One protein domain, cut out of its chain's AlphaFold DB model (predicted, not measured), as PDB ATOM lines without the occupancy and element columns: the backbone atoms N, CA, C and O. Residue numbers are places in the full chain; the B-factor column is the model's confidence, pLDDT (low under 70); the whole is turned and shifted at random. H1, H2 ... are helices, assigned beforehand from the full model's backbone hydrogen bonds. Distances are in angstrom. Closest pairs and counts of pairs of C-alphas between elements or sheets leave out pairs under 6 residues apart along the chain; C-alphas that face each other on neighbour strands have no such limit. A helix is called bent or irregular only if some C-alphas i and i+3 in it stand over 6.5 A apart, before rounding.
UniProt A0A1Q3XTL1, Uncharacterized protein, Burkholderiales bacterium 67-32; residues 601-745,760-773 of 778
ATOM      1  N   GLY A 601      85.871 107.678  19.579       41.69
ATOM      2  CA  GLY A 601      86.346 108.704  20.514       41.69
ATOM      3  C   GLY A 601      85.234 109.227  21.430       41.69
ATOM      4  O   GLY A 601      84.067 109.257  21.053       41.69
ATOM      5  N   SER A 602      85.612 109.660  22.631       40.94
ATOM      6  CA  SER A 602      84.787 110.040  23.794       40.94
ATOM      7  C   SER A 602      83.783 111.201  23.633       40.94
ATOM      8  O   SER A 602      83.202 111.610  24.633       40.94
ATOM      9  N   ASP A 603      83.532 111.692  22.415       50.31
ATOM     10  CA  ASP A 603      82.656 112.845  22.121       50.31
ATOM     11  C   ASP A 603      81.444 112.491  21.233       50.31
ATOM     12  O   ASP A 603      80.797 113.363  20.645       50.31
ATOM     13  N   ALA A 604      81.103 111.203  21.108       58.53
ATOM     14  CA  ALA A 604      79.925 110.785  20.356       58.53
ATOM     15  C   ALA A 604      78.639 111.296  21.035       58.53
ATOM     16  O   ALA A 604      78.290 110.872  22.138       58.53
ATOM     17  N   LYS A 605      77.919 112.208  20.364       71.12
ATOM     18  CA  LYS A 605      76.620 112.712  20.836       71.12
ATOM     19  C   LYS A 605      75.654 111.534  21.080       71.12
ATOM     20  O   LYS A 605      75.631 110.600  20.273       71.12
ATOM     21  N   PRO A 606      74.852 111.562  22.160       80.31
ATOM     22  CA  PRO A 606      73.909 110.489  22.466       80.31
ATOM     23  C   PRO A 606      72.845 110.352  21.365       80.31
ATOM     24  O   PRO A 606      72.446 111.346  20.753       80.31
ATOM     25  N   ILE A 607      72.389 109.124  21.101       84.00
ATOM     26  CA  ILE A 607      71.411 108.800  20.045       84.00
ATOM     27  C   ILE A 607      70.102 108.313  20.665       84.00
ATOM     28  O   ILE A 607      69.019 108.775  20.310       84.00
ATOM     29  N   LEU A 608      70.202 107.378  21.602       88.31
ATOM     30  CA  LEU A 608      69.100 106.697  22.253       88.31
ATOM     31  C   LEU A 608      68.627 107.411  23.510       88.31
ATOM     32  O   LEU A 608      67.421 107.402  23.732       88.31
ATOM     33  N   HIS A 609      69.492 108.041  24.316       90.62
ATOM     34  CA  HIS A 609      69.036 108.714  25.540       90.62
ATOM     35  C   HIS A 609      67.908 109.733  25.290       90.62
ATOM     36  O   HIS A 609      66.837 109.569  25.884       90.62
ATOM     37  N   PRO A 610      68.052 110.723  24.383       90.00
ATOM     38  CA  PRO A 610      66.986 111.693  24.137       90.00
ATOM     39  C   PRO A 610      65.736 111.032  23.542       90.00
ATOM     40  O   PRO A 610      64.612 111.338  23.941       90.00
ATOM     41  N   ALA A 611      65.920 110.073  22.628       89.25
ATOM     42  CA  ALA A 611      64.818 109.409  21.945       89.25
ATOM     43  C   ALA A 611      63.987 108.512  22.879       89.25
ATOM     44  O   ALA A 611      62.756 108.540  22.846       89.25
ATOM     45  N   LEU A 612      64.640 107.730  23.741       89.94
ATOM     46  CA  LEU A 612      63.973 106.887  24.732       89.94
ATOM     47  C   LEU A 612      63.361 107.724  25.859       89.94
ATOM     48  O   LEU A 612      62.269 107.390  26.315       89.94
ATOM     49  N   ALA A 613      63.994 108.828  26.262       91.12
ATOM     50  CA  ALA A 613      63.398 109.767  27.208       91.12
ATOM     51  C   ALA A 613      62.112 110.397  26.642       91.12
ATOM     52  O   ALA A 613      61.115 110.491  27.355       91.12
ATOM     53  N   ASN A 614      62.091 110.768  25.357       89.94
ATOM     54  CA  ASN A 614      60.883 111.240  24.672       89.94
ATOM     55  C   ASN A 614      59.798 110.161  24.598       89.94
ATOM     56  O   ASN A 614      58.641 110.453  24.883       89.94
ATOM     57  N   THR A 615      60.158 108.912  24.291       89.81
ATOM     58  CA  THR A 615      59.217 107.778  24.326       89.81
ATOM     59  C   THR A 615      58.654 107.554  25.730       89.81
ATOM     60  O   THR A 615      57.453 107.354  25.889       89.81
ATOM     61  N   GLY A 616      59.495 107.629  26.764       88.56
ATOM     62  CA  GLY A 616      59.064 107.512  28.153       88.56
ATOM     63  C   GLY A 616      58.150 108.662  28.581       88.56
ATOM     64  O   GLY A 616      57.112 108.400  29.175       88.56
ATOM     65  N   ASN A 617      58.450 109.906  28.186       88.69
ATOM     66  CA  ASN A 617      57.523 111.035  28.355       88.69
ATOM     67  C   ASN A 617      56.195 110.777  27.635       88.69
ATOM     68  O   ASN A 617      55.135 111.040  28.189       88.69
ATOM     69  N   ALA A 618      56.238 110.241  26.412       85.88
ATOM     70  CA  ALA A 618      55.033 109.996  25.637       85.88
ATOM     71  C   ALA A 618      54.110 108.975  26.322       85.88
ATOM     72  O   ALA A 618      52.892 109.141  26.277       85.88
ATOM     73  N   VAL A 619      54.698 107.959  26.966       85.69
ATOM     74  CA  VAL A 619      53.999 107.003  27.836       85.69
ATOM     75  C   VAL A 619      53.490 107.694  29.099       85.69
ATOM     76  O   VAL A 619      52.323 107.520  29.436       85.69
ATOM     77  N   ASP A 620      54.317 108.516  29.749       84.94
ATOM     78  CA  ASP A 620      53.958 109.229  30.980       84.94
ATOM     79  C   ASP A 620      52.799 110.220  30.794       84.94
ATOM     80  O   ASP A 620      51.971 110.374  31.690       84.94
ATOM     81  N   ASN A 621      52.677 110.820  29.605       82.88
ATOM     82  CA  ASN A 621      51.545 111.672  29.227       82.88
ATOM     83  C   ASN A 621      50.208 110.910  29.192       82.88
ATOM     84  O   ASN A 621      49.150 111.523  29.314       82.88
ATOM     85  N   LEU A 622      50.245 109.590  28.987       81.38
ATOM     86  CA  LEU A 622      49.066 108.721  28.926       81.38
ATOM     87  C   LEU A 622      48.831 107.990  30.254       81.38
ATOM     88  O   LEU A 622      47.687 107.786  30.656       81.38
ATOM     89  N   LEU A 623      49.908 107.566  30.918       80.75
ATOM     90  CA  LEU A 623      49.905 106.785  32.150       80.75
ATOM     91  C   LEU A 623      51.086 107.226  33.027       80.75
ATOM     92  O   LEU A 623      52.216 107.047  32.594       80.75
ATOM     93  N   PRO A 624      50.884 107.708  34.266       81.31
ATOM     94  CA  PRO A 624      51.966 108.215  35.115       81.31
ATOM     95  C   PRO A 624      52.833 107.072  35.679       81.31
ATOM     96  O   PRO A 624      52.684 106.670  36.832       81.31
ATOM     97  N   LEU A 625      53.723 106.518  34.853       86.75
ATOM     98  CA  LEU A 625      54.543 105.338  35.159       86.75
ATOM     99  C   LEU A 625      56.002 105.687  35.492       86.75
ATOM    100  O   LEU A 625      56.777 104.787  35.816       86.75
ATOM    101  N   ASN A 626      56.380 106.966  35.412       87.00
ATOM    102  CA  ASN A 626      57.770 107.431  35.473       87.00
ATOM    103  C   ASN A 626      58.664 106.724  34.429       87.00
ATOM    104  O   ASN A 626      59.830 106.376  34.662       87.00
ATOM    105  N   ALA A 627      58.085 106.460  33.256       89.25
ATOM    106  CA  ALA A 627      58.728 105.795  32.138       89.25
ATOM    107  C   ALA A 627      59.836 106.658  31.521       89.25
ATOM    108  O   ALA A 627      60.823 106.095  31.053       89.25
ATOM    109  N   LYS A 628      59.741 107.998  31.553       88.75
ATOM    110  CA  LYS A 628      60.790 108.919  31.077       88.75
ATOM    111  C   LYS A 628      62.146 108.622  31.706       88.75
ATOM    112  O   LYS A 628      63.130 108.471  30.988       88.75
ATOM    113  N   GLU A 629      62.196 108.553  33.033       90.75
ATOM    114  CA  GLU A 629      63.438 108.318  33.772       90.75
ATOM    115  C   GLU A 629      63.964 106.904  33.501       90.75
ATOM    116  O   GLU A 629      65.140 106.717  33.193       90.75
ATOM    117  N   THR A 630      63.068 105.913  33.512       89.69
ATOM    118  CA  THR A 630      63.410 104.507  33.258       89.69
ATOM    119  C   THR A 630      63.992 104.303  31.858       89.69
ATOM    120  O   THR A 630      65.085 103.757  31.711       89.69
ATOM    121  N   LEU A 631      63.292 104.759  30.815       87.62
ATOM    122  CA  LEU A 631      63.727 104.609  29.427       87.62
ATOM    123  C   LEU A 631      64.921 105.521  29.113       87.62
ATOM    124  O   LEU A 631      65.832 105.093  28.409       87.62
ATOM    125  N   GLY A 632      64.974 106.732  29.673       88.56
ATOM    126  CA  GLY A 632      66.130 107.620  29.551       88.56
ATOM    127  C   GLY A 632      67.410 106.976  30.090       88.56
ATOM    128  O   GLY A 632      68.433 106.986  29.406       88.56
ATOM    129  N   ASN A 633      67.345 106.328  31.259       85.25
ATOM    130  CA  ASN A 633      68.475 105.594  31.837       85.25
ATOM    131  C   ASN A 633      68.902 104.394  30.974       85.25
ATOM    132  O   ASN A 633      70.099 104.143  30.825       85.25
ATOM    133  N   VAL A 634      67.949 103.681  30.359       87.38
ATOM    134  CA  VAL A 634      68.249 102.624  29.373       87.38
ATOM    135  C   VAL A 634      68.973 103.206  28.157       87.38
ATOM    136  O   VAL A 634      69.968 102.637  27.717       87.38
ATOM    137  N   GLY A 635      68.528 104.354  27.642       86.00
ATOM    138  CA  GLY A 635      69.202 105.043  26.542       86.00
ATOM    139  C   GLY A 635      70.636 105.445  26.896       86.00
ATOM    140  O   GLY A 635      71.548 105.131  26.136       86.00
ATOM    141  N   THR A 636      70.861 106.006  28.091       86.19
ATOM    142  CA  THR A 636      72.208 106.337  28.598       86.19
ATOM    143  C   THR A 636      73.122 105.112  28.648       86.19
ATOM    144  O   THR A 636      74.306 105.207  28.337       86.19
ATOM    145  N   ALA A 637      72.585 103.952  29.035       82.19
ATOM    146  CA  ALA A 637      73.349 102.710  29.108       82.19
ATOM    147  C   ALA A 637      73.692 102.128  27.724       82.19
ATOM    148  O   ALA A 637      74.715 101.460  27.580       82.19
ATOM    149  N   LEU A 638      72.846 102.363  26.714       82.06
ATOM    150  CA  LEU A 638      73.002 101.808  25.366       82.06
ATOM    151  C   LEU A 638      73.758 102.728  24.400       82.06
ATOM    152  O   LEU A 638      74.363 102.233  23.449       82.06
ATOM    153  N   ASP A 639      73.766 104.037  24.640       81.75
ATOM    154  CA  ASP A 639      74.434 105.024  23.785       81.75
ATOM    155  C   ASP A 639      75.912 104.712  23.488       81.75
ATOM    156  O   ASP A 639      76.290 104.753  22.315       81.75
ATOM    157  N   PRO A 640      76.746 104.289  24.463       80.12
ATOM    158  CA  PRO A 640      78.137 103.921  24.187       80.12
ATOM    159  C   PRO A 640      78.299 102.772  23.179       80.12
ATOM    160  O   PRO A 640      79.338 102.660  22.534       80.12
ATOM    161  N   VAL A 641      77.284 101.911  23.041       78.12
ATOM    162  CA  VAL A 641      77.288 100.763  22.120       78.12
ATOM    163  C   VAL A 641      76.701 101.138  20.759       78.12
ATOM    164  O   VAL A 641      77.160 100.648  19.728       78.12
ATOM    165  N   VAL A 642      75.685 102.003  20.735       76.44
ATOM    166  CA  VAL A 642      74.905 102.311  19.526       76.44
ATOM    167  C   VAL A 642      75.492 103.472  18.728       76.44
ATOM    168  O   VAL A 642      75.485 103.420  17.495       76.44
ATOM    169  N   SER A 643      76.056 104.482  19.394       78.88
ATOM    170  CA  SER A 643      76.621 105.656  18.723       78.88
ATOM    171  C   SER A 643      77.729 105.335  17.708       78.88
ATOM    172  O   SER A 643      77.664 105.874  16.599       78.88
ATOM    173  N   PRO A 644      78.682 104.418  17.979       74.75
ATOM    174  CA  PRO A 644      79.703 104.050  16.993       74.75
ATOM    175  C   PRO A 644      79.119 103.399  15.730       74.75
ATOM    176  O   PRO A 644      79.537 103.703  14.613       74.75
ATOM    177  N   VAL A 645      78.119 102.525  15.890       76.50
ATOM    178  CA  VAL A 645      77.466 101.826  14.769       76.50
ATOM    179  C   VAL A 645      76.666 102.807  13.914       76.50
ATOM    180  O   VAL A 645      76.743 102.772  12.688       76.50
ATOM    181  N   ALA A 646      75.927 103.717  14.546       75.12
ATOM    182  CA  ALA A 646      75.170 104.745  13.843       75.12
ATOM    183  C   ALA A 646      76.078 105.722  13.079       75.12
ATOM    184  O   ALA A 646      75.755 106.075  11.946       75.12
ATOM    185  N   GLY A 647      77.227 106.093  13.657       74.56
ATOM    186  CA  GLY A 647      78.241 106.910  12.985       74.56
ATOM    187  C   GLY A 647      78.811 106.235  11.733       74.56
ATOM    188  O   GLY A 647      78.960 106.883  10.698       74.56
ATOM    189  N   LEU A 648      79.051 104.918  11.786       77.75
ATOM    190  CA  LEU A 648      79.482 104.139  10.619       77.75
ATOM    191  C   LEU A 648      78.411 104.124   9.517       77.75
ATOM    192  O   LEU A 648      78.727 104.297   8.337       77.75
ATOM    193  N   VAL A 649      77.141 103.940   9.890       78.94
ATOM    194  CA  VAL A 649      76.015 103.928   8.943       78.94
ATOM    195  C   VAL A 649      75.833 105.295   8.282       78.94
ATOM    196  O   VAL A 649      75.723 105.362   7.056       78.94
ATOM    197  N   SER A 650      75.848 106.391   9.050       80.25
ATOM    198  CA  SER A 650      75.734 107.741   8.484       80.25
ATOM    199  C   SER A 650      76.939 108.093   7.617       80.25
ATOM    200  O   SER A 650      76.754 108.577   6.507       80.25
ATOM    201  N   GLY A 651      78.161 107.776   8.056       79.62
ATOM    202  CA  GLY A 651      79.376 108.040   7.281       79.62
ATOM    203  C   GLY A 651      79.411 107.272   5.957       79.62
ATOM    204  O   GLY A 651      79.743 107.833   4.912       79.62
ATOM    205  N   THR A 652      78.983 106.005   5.966       80.31
ATOM    206  CA  THR A 652      78.862 105.198   4.741       80.31
ATOM    207  C   THR A 652      77.817 105.789   3.792       80.31
ATOM    208  O   THR A 652      78.071 105.925   2.598       80.31
ATOM    209  N   THR A 653      76.658 106.195   4.316       77.06
ATOM    210  CA  THR A 653      75.557 106.747   3.509       77.06
ATOM    211  C   THR A 653      75.922 108.105   2.899       77.06
ATOM    212  O   THR A 653      75.691 108.325   1.712       77.06
ATOM    213  N   GLN A 654      76.593 108.973   3.658       87.56
ATOM    214  CA  GLN A 654      77.131 110.245   3.167       87.56
ATOM    215  C   GLN A 654      78.214 110.033   2.104       87.56
ATOM    216  O   GLN A 654      78.247 110.750   1.107       87.56
ATOM    217  N   THR A 655      79.070 109.021   2.273       81.50
ATOM    218  CA  THR A 655      80.094 108.669   1.274       81.50
ATOM    219  C   THR A 655      79.453 108.228  -0.041       81.50
ATOM    220  O   THR A 655      79.886 108.654  -1.110       81.50
ATOM    221  N   VAL A 656      78.386 107.423   0.016       76.56
ATOM    222  CA  VAL A 656      77.606 107.038  -1.173       76.56
ATOM    223  C   VAL A 656      76.918 108.257  -1.800       76.56
ATOM    224  O   VAL A 656      76.950 108.418  -3.021       76.56
ATOM    225  N   GLY A 657      76.345 109.150  -0.989       79.56
ATOM    226  CA  GLY A 657      75.745 110.401  -1.460       79.56
ATOM    227  C   GLY A 657      76.749 111.311  -2.173       79.56
ATOM    228  O   GLY A 657      76.456 111.830  -3.250       79.56
ATOM    229  N   ALA A 658      77.960 111.446  -1.630       79.25
ATOM    230  CA  ALA A 658      79.043 112.203  -2.248       79.25
ATOM    231  C   ALA A 658      79.544 111.544  -3.543       79.25
ATOM    232  O   ALA A 658      79.695 112.216  -4.559       79.25
ATOM    233  N   ALA A 659      79.744 110.222  -3.542       74.19
ATOM    234  CA  ALA A 659      80.232 109.482  -4.708       74.19
ATOM    235  C   ALA A 659      79.247 109.491  -5.890       74.19
ATOM    236  O   ALA A 659      79.665 109.435  -7.044       74.19
ATOM    237  N   THR A 660      77.945 109.560  -5.608       71.75
ATOM    238  CA  THR A 660      76.892 109.633  -6.632       71.75
ATOM    239  C   THR A 660      76.576 111.063  -7.073       71.75
ATOM    240  O   THR A 660      75.859 111.239  -8.053       71.75
ATOM    241  N   GLY A 661      77.067 112.082  -6.357       80.38
ATOM    242  CA  GLY A 661      76.677 113.483  -6.553       80.38
ATOM    243  C   GLY A 661      75.236 113.798  -6.129       80.38
ATOM    244  O   GLY A 661      74.784 114.926  -6.293       80.38
ATOM    245  N   LEU A 662      74.507 112.822  -5.575       74.19
ATOM    246  CA  LEU A 662      73.105 112.967  -5.172       74.19
ATOM    247  C   LEU A 662      72.945 113.450  -3.728       74.19
ATOM    248  O   LEU A 662      71.862 113.895  -3.366       74.19
ATOM    249  N   GLY A 663      73.995 113.376  -2.906       83.31
ATOM    250  CA  GLY A 663      73.923 113.702  -1.480       83.31
ATOM    251  C   GLY A 663      73.393 115.111  -1.219       83.31
ATOM    252  O   GLY A 663      72.375 115.269  -0.550       83.31
ATOM    253  N   GLU A 664      74.048 116.128  -1.776       83.75
ATOM    254  CA  GLU A 664      73.655 117.533  -1.606       83.75
ATOM    255  C   GLU A 664      72.260 117.840  -2.199       83.75
ATOM    256  O   GLU A 664      71.433 118.393  -1.469       83.75
ATOM    257  N   PRO A 665      71.916 117.404  -3.435       81.19
ATOM    258  CA  PRO A 665      70.558 117.535  -3.970       81.19
ATOM    259  C   PRO A 665      69.464 116.904  -3.101       81.19
ATOM    260  O   PRO A 665      68.427 117.522  -2.855       81.19
ATOM    261  N   VAL A 666      69.678 115.673  -2.622       81.25
ATOM    262  CA  VAL A 666      68.693 114.954  -1.799       81.25
ATOM    263  C   VAL A 666      68.571 115.604  -0.422       81.25
ATOM    264  O   VAL A 666      67.462 115.727   0.094       81.25
ATOM    265  N   ASN A 667      69.676 116.078   0.155       86.69
ATOM    266  CA  ASN A 667      69.642 116.854   1.389       86.69
ATOM    267  C   ASN A 667      68.851 118.155   1.218       86.69
ATOM    268  O   ASN A 667      67.948 118.404   2.006       86.69
ATOM    269  N   GLY A 668      69.101 118.927   0.154       83.25
ATOM    270  CA  GLY A 668      68.353 120.154  -0.133       83.25
ATOM    271  C   GLY A 668      66.844 119.919  -0.267       83.25
ATOM    272  O   GLY A 668      66.048 120.648   0.327       83.25
ATOM    273  N   LEU A 669      66.442 118.854  -0.970       84.38
ATOM    274  CA  LEU A 669      65.036 118.457  -1.090       84.38
ATOM    275  C   LEU A 669      64.415 118.102   0.269       84.38
ATOM    276  O   LEU A 669      63.322 118.564   0.592       84.38
ATOM    277  N   LEU A 670      65.099 117.284   1.070       85.94
ATOM    278  CA  LEU A 670      64.598 116.832   2.370       85.94
ATOM    279  C   LEU A 670      64.545 117.965   3.398       85.94
ATOM    280  O   LEU A 670      63.590 118.045   4.169       85.94
ATOM    281  N   THR A 671      65.515 118.878   3.381       84.81
ATOM    282  CA  THR A 671      65.490 120.094   4.197       84.81
ATOM    283  C   THR A 671      64.321 120.995   3.808       84.81
ATOM    284  O   THR A 671      63.605 121.465   4.688       84.81
ATOM    285  N   SER A 672      64.074 121.179   2.508       84.12
ATOM    286  CA  SER A 672      62.942 121.965   2.005       84.12
ATOM    287  C   SER A 672      61.593 121.351   2.404       84.12
ATOM    288  O   SER A 672      60.776 122.016   3.041       84.12
ATOM    289  N   LEU A 673      61.394 120.055   2.141       80.88
ATOM    290  CA  LEU A 673      60.178 119.333   2.521       80.88
ATOM    291  C   LEU A 673      59.958 119.340   4.040       80.88
ATOM    292  O   LEU A 673      58.840 119.542   4.519       80.88
ATOM    293  N   GLY A 674      61.033 119.141   4.805       85.12
ATOM    294  CA  GLY A 674      61.000 119.190   6.258       85.12
ATOM    295  C   GLY A 674      60.646 120.576   6.799       85.12
ATOM    296  O   GLY A 674      59.852 120.682   7.733       85.12
ATOM    297  N   GLY A 675      61.166 121.639   6.181       84.94
ATOM    298  CA  GLY A 675      60.832 123.027   6.498       84.94
ATOM    299  C   GLY A 675      59.359 123.352   6.242       84.94
ATOM    300  O   GLY A 675      58.692 123.881   7.130       84.94
ATOM    301  N   SER A 676      58.819 122.957   5.085       83.12
ATOM    302  CA  SER A 676      57.400 123.153   4.757       83.12
ATOM    303  C   SER A 676      56.473 122.408   5.719       83.12
ATOM    304  O   SER A 676      55.533 122.995   6.253       83.12
ATOM    305  N   LEU A 677      56.758 121.133   6.012       80.25
ATOM    306  CA  LEU A 677      55.969 120.358   6.976       80.25
ATOM    307  C   LEU A 677      56.064 120.961   8.387       80.25
ATOM    308  O   LEU A 677      55.060 121.062   9.090       80.25
ATOM    309  N   SER A 678      57.248 121.442   8.774       84.81
ATOM    310  CA  SER A 678      57.461 122.162  10.031       84.81
ATOM    311  C   SER A 678      56.589 123.421  10.130       84.81
ATOM    312  O   SER A 678      55.936 123.624  11.158       84.81
ATOM    313  N   GLY A 679      56.502 124.201   9.044       82.62
ATOM    314  CA  GLY A 679      55.654 125.391   8.927       82.62
ATOM    315  C   GLY A 679      54.151 125.097   8.992       82.62
ATOM    316  O   GLY A 679      53.399 125.814   9.650       82.62
ATOM    317  N   VAL A 680      53.688 123.992   8.399       80.50
ATOM    318  CA  VAL A 680      52.299 123.526   8.596       80.50
ATOM    319  C   VAL A 680      52.053 123.204  10.073       80.50
ATOM    320  O   VAL A 680      51.015 123.566  10.625       80.50
ATOM    321  N   GLY A 681      53.022 122.569  10.735       78.38
ATOM    322  CA  GLY A 681      52.953 122.261  12.161       78.38
ATOM    323  C   GLY A 681      52.846 123.503  13.050       78.38
ATOM    324  O   GLY A 681      52.016 123.527  13.960       78.38
ATOM    325  N   THR A 682      53.620 124.558  12.774       80.75
ATOM    326  CA  THR A 682      53.538 125.822  13.528       80.75
ATOM    327  C   THR A 682      52.208 126.540  13.303       80.75
ATOM    328  O   THR A 682      51.611 127.017  14.267       80.75
ATOM    329  N   ASN A 683      51.697 126.550  12.068       78.06
ATOM    330  CA  ASN A 683      50.400 127.145  11.737       78.06
ATOM    331  C   ASN A 683      49.228 126.405  12.398       78.06
ATOM    332  O   ASN A 683      48.353 127.036  12.992       78.06
ATOM    333  N   LEU A 684      49.231 125.066  12.371       76.06
ATOM    334  CA  LEU A 684      48.247 124.260  13.102       76.06
ATOM    335  C   LEU A 684      48.328 124.524  14.613       76.06
ATOM    336  O   LEU A 684      47.290 124.669  15.256       76.06
ATOM    337  N   GLY A 685      49.545 124.628  15.156       69.94
ATOM    338  CA  GLY A 685      49.822 124.923  16.564       69.94
ATOM    339  C   GLY A 685      49.281 126.263  17.053       69.94
ATOM    340  O   GLY A 685      48.745 126.323  18.158       69.94
ATOM    341  N   GLY A 686      49.407 127.313  16.239       69.75
ATOM    342  CA  GLY A 686      48.995 128.675  16.594       69.75
ATOM    343  C   GLY A 686      47.518 128.987  16.337       69.75
ATOM    344  O   GLY A 686      46.916 129.721  17.117       69.75
ATOM    345  N   ASN A 687      46.919 128.414  15.286       65.56
ATOM    346  CA  ASN A 687      45.624 128.876  14.764       65.56
ATOM    347  C   ASN A 687      44.428 127.952  15.068       65.56
ATOM    348  O   ASN A 687      43.292 128.321  14.770       65.56
ATOM    349  N   VAL A 688      44.631 126.763  15.661       66.75
ATOM    350  CA  VAL A 688      43.543 125.809  15.982       66.75
ATOM    351  C   VAL A 688      43.495 125.502  17.494       66.75
ATOM    352  O   VAL A 688      44.128 124.547  17.946       66.75
ATOM    353  N   PRO A 689      42.704 126.237  18.304       55.78
ATOM    354  CA  PRO A 689      42.800 126.231  19.777       55.78
ATOM    355  C   PRO A 689      42.458 124.919  20.521       55.78
ATOM    356  O   PRO A 689      42.686 124.843  21.724       55.78
ATOM    357  N   ALA A 690      41.930 123.883  19.851       55.16
ATOM    358  CA  ALA A 690      41.504 122.619  20.491       55.16
ATOM    359  C   ALA A 690      42.231 121.345  19.997       55.16
ATOM    360  O   ALA A 690      42.234 120.321  20.674       55.16
ATOM    361  N   VAL A 691      42.848 121.382  18.810       56.16
ATOM    362  CA  VAL A 691      43.586 120.244  18.202       56.16
ATOM    363  C   VAL A 691      45.020 120.649  17.832       56.16
ATOM    364  O   VAL A 691      45.888 119.799  17.630       56.16
ATOM    365  N   GLY A 692      45.284 121.957  17.782       60.16
ATOM    366  CA  GLY A 692      46.478 122.551  17.203       60.16
ATOM    367  C   GLY A 692      47.766 122.226  17.935       60.16
ATOM    368  O   GLY A 692      48.758 121.927  17.288       60.16
ATOM    369  N   THR A 693      47.781 122.198  19.267       67.06
ATOM    370  CA  THR A 693      49.037 122.034  20.022       67.06
ATOM    371  C   THR A 693      49.638 120.631  19.883       67.06
ATOM    372  O   THR A 693      50.831 120.497  19.621       67.06
ATOM    373  N   GLY A 694      48.815 119.581  19.985       77.31
ATOM    374  CA  GLY A 694      49.266 118.192  19.837       77.31
ATOM    375  C   GLY A 694      49.535 117.795  18.388       77.31
ATOM    376  O   GLY A 694      50.584 117.231  18.077       77.31
ATOM    377  N   LEU A 695      48.603 118.114  17.482       79.88
ATOM    378  CA  LEU A 695      48.749 117.788  16.063       79.88
ATOM    379  C   LEU A 695      49.792 118.682  15.379       79.88
ATOM    380  O   LEU A 695      50.586 118.192  14.584       79.88
ATOM    381  N   GLY A 696      49.842 119.968  15.723       82.12
ATOM    382  CA  GLY A 696      50.859 120.903  15.247       82.12
ATOM    383  C   GLY A 696      52.255 120.526  15.728       82.12
ATOM    384  O   GLY A 696      53.181 120.504  14.925       82.12
ATOM    385  N   GLY A 697      52.405 120.105  16.991       84.62
ATOM    386  CA  GLY A 697      53.665 119.558  17.504       84.62
ATOM    387  C   GLY A 697      54.093 118.250  16.819       84.62
ATOM    388  O   GLY A 697      55.273 118.079  16.516       84.62
ATOM    389  N   LEU A 698      53.149 117.350  16.503       87.94
ATOM    390  CA  LEU A 698      53.419 116.139  15.716       87.94
ATOM    391  C   LEU A 698      53.933 116.488  14.315       87.94
ATOM    392  O   LEU A 698      54.978 116.003  13.892       87.94
ATOM    393  N   VAL A 699      53.189 117.324  13.595       84.56
ATOM    394  CA  VAL A 699      53.513 117.719  12.222       84.56
ATOM    395  C   VAL A 699      54.834 118.498  12.189       84.56
ATOM    396  O   VAL A 699      55.675 118.243  11.329       84.56
ATOM    397  N   ASN A 700      55.079 119.355  13.185       86.25
ATOM    398  CA  ASN A 700      56.338 120.074  13.327       86.25
ATOM    399  C   ASN A 700      57.528 119.130  13.547       86.25
ATOM    400  O   ASN A 700      58.519 119.201  12.818       86.25
ATOM    401  N   GLY A 701      57.405 118.197  14.495       87.12
ATOM    402  CA  GLY A 701      58.443 117.208  14.774       87.12
ATOM    403  C   GLY A 701      58.720 116.291  13.578       87.12
ATOM    404  O   GLY A 701      59.880 116.029  13.273       87.12
ATOM    405  N   LEU A 702      57.687 115.886  12.830       88.44
ATOM    406  CA  LEU A 702      57.852 115.141  11.576       88.44
ATOM    407  C   LEU A 702      58.611 115.957  10.517       88.44
ATOM    408  O   LEU A 702      59.476 115.404   9.839       88.44
ATOM    409  N   GLY A 703      58.350 117.262  10.398       86.44
ATOM    410  CA  GLY A 703      59.107 118.148   9.508       86.44
ATOM    411  C   GLY A 703      60.592 118.214   9.869       86.44
ATOM    412  O   GLY A 703      61.464 118.045   9.014       86.44
ATOM    413  N   GLN A 704      60.897 118.341  11.161       88.06
ATOM    414  CA  GLN A 704      62.275 118.298  11.653       88.06
ATOM    415  C   GLN A 704      62.936 116.928  11.433       88.06
ATOM    416  O   GLN A 704      64.124 116.869  11.104       88.06
ATOM    417  N   THR A 705      62.191 115.823  11.561       90.94
ATOM    418  CA  THR A 705      62.670 114.475  11.219       90.94
ATOM    419  C   THR A 705      63.049 114.392   9.747       90.94
ATOM    420  O   THR A 705      64.170 113.991   9.449       90.94
ATOM    421  N   VAL A 706      62.162 114.800   8.835       88.50
ATOM    422  CA  VAL A 706      62.403 114.758   7.383       88.50
ATOM    423  C   VAL A 706      63.630 115.592   7.005       88.50
ATOM    424  O   VAL A 706      64.505 115.087   6.306       88.50
ATOM    425  N   SER A 707      63.765 116.802   7.555       89.19
ATOM    426  CA  SER A 707      64.961 117.633   7.358       89.19
ATOM    427  C   SER A 707      66.234 116.951   7.884       89.19
ATOM    428  O   SER A 707      67.262 116.909   7.210       89.19
ATOM    429  N   SER A 708      66.149 116.304   9.051       89.06
ATOM    430  CA  SER A 708      67.282 115.589   9.655       89.06
ATOM    431  C   SER A 708      67.724 114.358   8.856       89.06
ATOM    432  O   SER A 708      68.897 113.987   8.941       89.06
ATOM    433  N   VAL A 709      66.830 113.743   8.065       88.56
ATOM    434  CA  VAL A 709      67.170 112.624   7.167       88.56
ATOM    435  C   VAL A 709      68.110 113.073   6.045       88.56
ATOM    436  O   VAL A 709      68.971 112.291   5.643       88.56
ATOM    437  N   GLY A 710      68.033 114.330   5.596       85.38
ATOM    438  CA  GLY A 710      68.988 114.890   4.629       85.38
ATOM    439  C   GLY A 710      70.440 114.766   5.103       85.38
ATOM    440  O   GLY A 710      71.322 114.358   4.344       85.38
ATOM    441  N   GLY A 711      70.657 114.945   6.409       85.94
ATOM    442  CA  GLY A 711      71.960 114.770   7.048       85.94
ATOM    443  C   GLY A 711      72.533 113.348   6.965       85.94
ATOM    444  O   GLY A 711      73.733 113.166   7.162       85.94
ATOM    445  N   LEU A 712      71.720 112.316   6.680       85.38
ATOM    446  CA  LEU A 712      72.214 110.945   6.477       85.38
ATOM    447  C   LEU A 712      72.871 110.764   5.106       85.38
ATOM    448  O   LEU A 712      73.740 109.909   4.972       85.38
ATOM    449  N   VAL A 713      72.464 111.534   4.095       85.38
ATOM    450  CA  VAL A 713      72.982 111.426   2.719       85.38
ATOM    451  C   VAL A 713      73.985 112.526   2.375       85.38
ATOM    452  O   VAL A 713      74.754 112.373   1.428       85.38
ATOM    453  N   HIS A 714      74.024 113.606   3.160       86.38
ATOM    454  CA  HIS A 714      74.976 114.703   3.019       86.38
ATOM    455  C   HIS A 714      75.393 115.240   4.386       86.38
ATOM    456  O   HIS A 714      74.550 115.548   5.222       86.38
ATOM    457  N   ALA A 715      76.696 115.362   4.624       80.06
ATOM    458  CA  ALA A 715      77.192 115.920   5.873       80.06
ATOM    459  C   ALA A 715      77.004 117.445   5.886       80.06
ATOM    460  O   ALA A 715      77.572 118.145   5.053       80.06
ATOM    461  N   THR A 716      76.258 117.961   6.862       76.06
ATOM    462  CA  THR A 716      76.090 119.407   7.089       76.06
ATOM    463  C   THR A 716      76.611 119.792   8.475       76.06
ATOM    464  O   THR A 716      76.337 119.053   9.427       76.06
ATOM    465  N   PRO A 717      77.272 120.953   8.650       70.94
ATOM    466  CA  PRO A 717      77.741 121.422   9.963       70.94
ATOM    467  C   PRO A 717      76.632 121.528  11.023       70.94
ATOM    468  O   PRO A 717      76.873 121.320  12.208       70.94
ATOM    469  N   GLU A 718      75.402 121.801  10.588       66.44
ATOM    470  CA  GLU A 718      74.211 121.961  11.431       66.44
ATOM    471  C   GLU A 718      73.654 120.623  11.954       66.44
ATOM    472  O   GLU A 718      72.941 120.583  12.955       66.44
ATOM    473  N   ASN A 719      74.015 119.502  11.317       70.00
ATOM    474  CA  ASN A 719      73.501 118.169  11.628       70.00
ATOM    475  C   ASN A 719      74.642 117.161  11.819       70.00
ATOM    476  O   ASN A 719      74.828 116.224  11.046       70.00
ATOM    477  N   THR A 720      75.413 117.351  12.890       72.56
ATOM    478  CA  THR A 720      76.559 116.486  13.225       72.56
ATOM    479  C   THR A 720      76.158 115.123  13.811       72.56
ATOM    480  O   THR A 720      77.031 114.321  14.124       72.56
ATOM    481  N   ASN A 721      74.863 114.881  14.055       83.00
ATOM    482  CA  ASN A 721      74.329 113.613  14.569       83.00
ATOM    483  C   ASN A 721      72.991 113.274  13.879       83.00
ATOM    484  O   ASN A 721      71.936 113.312  14.517       83.00
ATOM    485  N   PRO A 722      73.012 112.956  12.575       83.56
ATOM    486  CA  PRO A 722      71.798 112.820  11.777       83.56
ATOM    487  C   PRO A 722      70.897 111.678  12.253       83.56
ATOM    488  O   PRO A 722      69.684 111.849  12.335       83.56
ATOM    489  N   VAL A 723      71.471 110.547  12.672       86.62
ATOM    490  CA  VAL A 723      70.698 109.417  13.215       86.62
ATOM    491  C   VAL A 723      70.049 109.779  14.556       86.62
ATOM    492  O   VAL A 723      68.858 109.531  14.742       86.62
ATOM    493  N   GLY A 724      70.793 110.410  15.473       88.31
ATOM    494  CA  GLY A 724      70.243 110.866  16.754       88.31
ATOM    495  C   GLY A 724      69.157 111.927  16.592       88.31
ATOM    496  O   GLY A 724      68.128 111.852  17.263       88.31
ATOM    497  N   ASN A 725      69.331 112.866  15.662       88.81
ATOM    498  CA  ASN A 725      68.358 113.920  15.381       88.81
ATOM    499  C   ASN A 725      67.068 113.361  14.765       88.81
ATOM    500  O   ASN A 725      65.980 113.702  15.224       88.81
ATOM    501  N   VAL A 726      67.161 112.432  13.803       90.00
ATOM    502  CA  VAL A 726      65.988 111.737  13.234       90.00
ATOM    503  C   VAL A 726      65.178 111.043  14.328       90.00
ATOM    504  O   VAL A 726      63.965 111.247  14.416       90.00
ATOM    505  N   LEU A 727      65.842 110.264  15.188       89.94
ATOM    506  CA  LEU A 727      65.187 109.534  16.275       89.94
ATOM    507  C   LEU A 727      64.574 110.477  17.315       89.94
ATOM    508  O   LEU A 727      63.440 110.265  17.736       89.94
ATOM    509  N   THR A 728      65.307 111.512  17.720       91.12
ATOM    510  CA  THR A 728      64.865 112.470  18.742       91.12
ATOM    511  C   THR A 728      63.669 113.287  18.266       91.12
ATOM    512  O   THR A 728      62.698 113.424  19.009       91.12
ATOM    513  N   ASN A 729      63.698 113.773  17.024       90.81
ATOM    514  CA  ASN A 729      62.606 114.555  16.446       90.81
ATOM    515  C   ASN A 729      61.356 113.693  16.242       90.81
ATOM    516  O   ASN A 729      60.251 114.128  16.561       90.81
ATOM    517  N   LEU A 730      61.525 112.435  15.817       91.88
ATOM    518  CA  LEU A 730      60.404 111.518  15.613       91.88
ATOM    519  C   LEU A 730      59.718 111.157  16.936       91.88
ATOM    520  O   LEU A 730      58.493 111.220  17.044       91.88
ATOM    521  N   THR A 731      60.486 110.807  17.970       91.00
ATOM    522  CA  THR A 731      59.917 110.509  19.294       91.00
ATOM    523  C   THR A 731      59.395 111.769  19.986       91.00
ATOM    524  O   THR A 731      58.412 111.698  20.719       91.00
ATOM    525  N   GLY A 732      59.987 112.936  19.713       89.31
ATOM    526  CA  GLY A 732      59.489 114.242  20.147       89.31
ATOM    527  C   GLY A 732      58.142 114.606  19.515       89.31
ATOM    528  O   GLY A 732      57.261 115.126  20.203       89.31
ATOM    529  N   ALA A 733      57.936 114.258  18.241       87.50
ATOM    530  CA  ALA A 733      56.663 114.416  17.541       87.50
ATOM    531  C   ALA A 733      55.554 113.580  18.206       87.50
ATOM    532  O   ALA A 733      54.460 114.078  18.478       87.50
ATOM    533  N   VAL A 734      55.859 112.323  18.549       87.19
ATOM    534  CA  VAL A 734      54.940 111.425  19.270       87.19
ATOM    535  C   VAL A 734      54.666 111.929  20.689       87.19
ATOM    536  O   VAL A 734      53.514 111.944  21.115       87.19
ATOM    537  N   ASN A 735      55.691 112.390  21.407       86.25
ATOM    538  CA  ASN A 735      55.534 112.997  22.729       86.25
ATOM    539  C   ASN A 735      54.621 114.235  22.684       86.25
ATOM    540  O   ASN A 735      53.744 114.390  23.530       86.25
ATOM    541  N   SER A 736      54.769 115.083  21.664       85.44
ATOM    542  CA  SER A 736      53.914 116.260  21.463       85.44
ATOM    543  C   SER A 736      52.459 115.868  21.197       85.44
ATOM    544  O   SER A 736      51.540 116.450  21.776       85.44
ATOM    545  N   LEU A 737      52.239 114.823  20.389       85.00
ATOM    546  CA  LEU A 737      50.906 114.275  20.151       85.00
ATOM    547  C   LEU A 737      50.268 113.759  21.445       85.00
ATOM    548  O   LEU A 737      49.129 114.116  21.750       85.00
ATOM    549  N   THR A 738      50.982 112.938  22.222       82.69
ATOM    550  CA  THR A 738      50.421 112.371  23.456       82.69
ATOM    551  C   THR A 738      50.234 113.421  24.543       82.69
ATOM    552  O   THR A 738      49.270 113.322  25.293       82.69
ATOM    553  N   ALA A 739      51.059 114.471  24.587       79.56
ATOM    554  CA  ALA A 739      50.839 115.625  25.459       79.56
ATOM    555  C   ALA A 739      49.537 116.372  25.108       79.56
ATOM    556  O   ALA A 739      48.810 116.810  26.000       79.56
ATOM    557  N   GLY A 740      49.195 116.479  23.819       73.06
ATOM    558  CA  GLY A 740      47.909 117.028  23.369       73.06
ATOM    559  C   GLY A 740      46.701 116.125  23.667       73.06
ATOM    560  O   GLY A 740      45.580 116.614  23.816       73.06
ATOM    561  N   VAL A 741      46.914 114.811  23.787       70.56
ATOM    562  CA  VAL A 741      45.879 113.829  24.165       70.56
ATOM    563  C   VAL A 741      45.684 113.765  25.690       70.56
ATOM    564  O   VAL A 741      44.546 113.753  26.160       70.56
ATOM    565  N   GLY A 742      46.771 113.771  26.469       59.91
ATOM    566  CA  GLY A 742      46.781 113.600  27.931       59.91
ATOM    567  C   GLY A 742      46.202 114.774  28.726       59.91
ATOM    568  O   GLY A 742      45.718 114.591  29.841       59.91
ATOM    569  N   GLN A 743      46.131 115.970  28.132       56.44
ATOM    570  CA  GLN A 743      45.467 117.134  28.741       56.44
ATOM    571  C   GLN A 743      43.939 116.971  28.907       56.44
ATOM    572  O   GLN A 743      43.295 117.827  29.507       56.44
ATOM    573  N   GLY A 744      43.341 115.876  28.416       51.06
ATOM    574  CA  GLY A 744      41.911 115.577  28.557       51.06
ATOM    575  C   GLY A 744      41.523 114.552  29.635       51.06
ATOM    576  O   GLY A 744      40.329 114.333  29.818       51.06
ATOM    577  N   THR A 745      42.457 113.899  30.340       44.19
ATOM    578  CA  THR A 745      42.140 112.724  31.194       44.19
ATOM    579  C   THR A 745      42.349 112.926  32.696       44.19
ATOM    580  O   THR A 745      42.605 111.967  33.427       44.19
ATOM    581  N   LEU A 760      42.588 116.727  22.883       57.84
ATOM    582  CA  LEU A 760      41.865 116.022  21.799       57.84
ATOM    583  C   LEU A 760      40.628 115.214  22.251       57.84
ATOM    584  O   LEU A 760      39.737 114.946  21.446       57.84
ATOM    585  N   LEU A 761      40.571 114.800  23.521       60.09
ATOM    586  CA  LEU A 761      39.485 113.988  24.079       60.09
ATOM    587  C   LEU A 761      38.384 114.803  24.767       60.09
ATOM    588  O   LEU A 761      37.375 114.219  25.158       60.09
ATOM    589  N   ASN A 762      38.533 116.126  24.884       59.38
ATOM    590  CA  ASN A 762      37.562 116.992  25.556       59.38
ATOM    591  C   ASN A 762      36.114 116.849  25.022       59.38
ATOM    592  O   ASN A 762      35.182 116.786  25.824       59.38
ATOM    593  N   PRO A 763      35.875 116.694  23.700       58.28
ATOM    594  CA  PRO A 763      34.524 116.445  23.188       58.28
ATOM    595  C   PRO A 763      33.918 115.125  23.692       58.28
ATOM    596  O   PRO A 763      32.714 115.032  23.920       58.28
ATOM    597  N   VAL A 764      34.750 114.098  23.891       57.44
ATOM    598  CA  VAL A 764      34.324 112.757  24.318       57.44
ATOM    599  C   VAL A 764      34.144 112.696  25.835       57.44
ATOM    600  O   VAL A 764      33.167 112.116  26.306       57.44
ATOM    601  N   THR A 765      35.029 113.325  26.614       59.25
ATOM    602  CA  THR A 765      34.884 113.415  28.075       59.25
ATOM    603  C   THR A 765      33.717 114.311  28.472       59.25
ATOM    604  O   THR A 765      32.985 113.964  29.397       59.25
ATOM    605  N   GLY A 766      33.460 115.392  27.729       57.72
ATOM    606  CA  GLY A 766      32.260 116.214  27.879       57.72
ATOM    607  C   GLY A 766      30.971 115.441  27.581       57.72
ATOM    608  O   GLY A 766      30.012 115.523  28.349       57.72
ATOM    609  N   LEU A 767      30.953 114.622  26.521       58.03
ATOM    610  CA  LEU A 767      29.798 113.788  26.171       58.03
ATOM    611  C   LEU A 767      29.565 112.658  27.188       58.03
ATOM    612  O   LEU A 767      28.424 112.399  27.568       58.03
ATOM    613  N   LEU A 768      30.631 112.015  27.672       59.31
ATOM    614  CA  LEU A 768      30.548 110.964  28.689       59.31
ATOM    615  C   LEU A 768      30.168 111.527  30.067       59.31
ATOM    616  O   LEU A 768      29.349 110.932  30.764       59.31
ATOM    617  N   GLY A 769      30.701 112.694  30.440       59.28
ATOM    618  CA  GLY A 769      30.309 113.430  31.643       59.28
ATOM    619  C   GLY A 769      28.857 113.906  31.581       59.28
ATOM    620  O   GLY A 769      28.129 113.786  32.566       59.28
ATOM    621  N   GLY A 770      28.396 114.358  30.411       59.62
ATOM    622  CA  GLY A 770      26.992 114.684  30.159       59.62
ATOM    623  C   GLY A 770      26.070 113.464  30.241       59.62
ATOM    624  O   GLY A 770      25.000 113.542  30.843       59.62
ATOM    625  N   LEU A 771      26.499 112.313  29.712       55.84
ATOM    626  CA  LEU A 771      25.739 111.063  29.761       55.84
ATOM    627  C   LEU A 771      25.652 110.501  31.190       55.84
ATOM    628  O   LEU A 771      24.565 110.161  31.649       55.84
ATOM    629  N   LEU A 772      26.760 110.475  31.938       59.47
ATOM    630  CA  LEU A 772      26.781 110.051  33.345       59.47
ATOM    631  C   LEU A 772      26.030 111.032  34.260       59.47
ATOM    632  O   LEU A 772      25.319 110.604  35.168       59.47
ATOM    633  N   GLY A 773      26.121 112.338  33.995       57.00
ATOM    634  CA  GLY A 773      25.337 113.364  34.689       57.00
ATOM    635  C   GLY A 773      23.832 113.273  34.405       57.00
ATOM    636  O   GLY A 773      23.026 113.587  35.282       57.00
TER     637      GLY A 773
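Overview. This is residues 601 to 745 and 760 to 773 of the 778 residues of an uncharacterized protein of Burkholderiales bacterium 67-32 (UniProt A0A1Q3XTL1). H2a, H1, H5, H4 and H3 lie side by side in one flat layer; H2b crosses one end, and residues 767 to 773 stick out at the other. There are 159 printed residues with six named helices, H1 to H6, all helix. The whole is only just loose, close to compact, with a radius of gyration of the C-alphas of 18.5 A and spans of 67 by 35 by 17 A.

Along the chain. Find C-alpha 608 at (69.100, 106.697, 22.253), where H1, residues 608 to 620, begins. H2, 627 to 660, assigned by its hydrogen bonds as one helix, is bent, C-alphas 637 and 640 being 7.0 A apart: arms H2a, 627 to 637, and H2b, 640 to 660, irregular, C-alphas 641 and 644 being 6.6 A apart. H3, 663 to 687, H4, 692 to 713, and H5, 722 to 742, precede H6, 762 to 773, ending at (25.337, 113.364, 34.689).

Arrangement. See hairpin H3 and H4, closest C-alphas Asn 667 and Gly 710, 3.8 A. Every O i to N i+4 pair is within hydrogen-bond range in H1, H2a, H3, H5 and H6, 15 of 17 in H2b, 14 of 18 in H4.

Size, cuts and confidence. Across the cut, C-alphas 745 and 760 are 10.0 A apart; 32 printed residues have pLDDT under 70, among them residues 760 to 773.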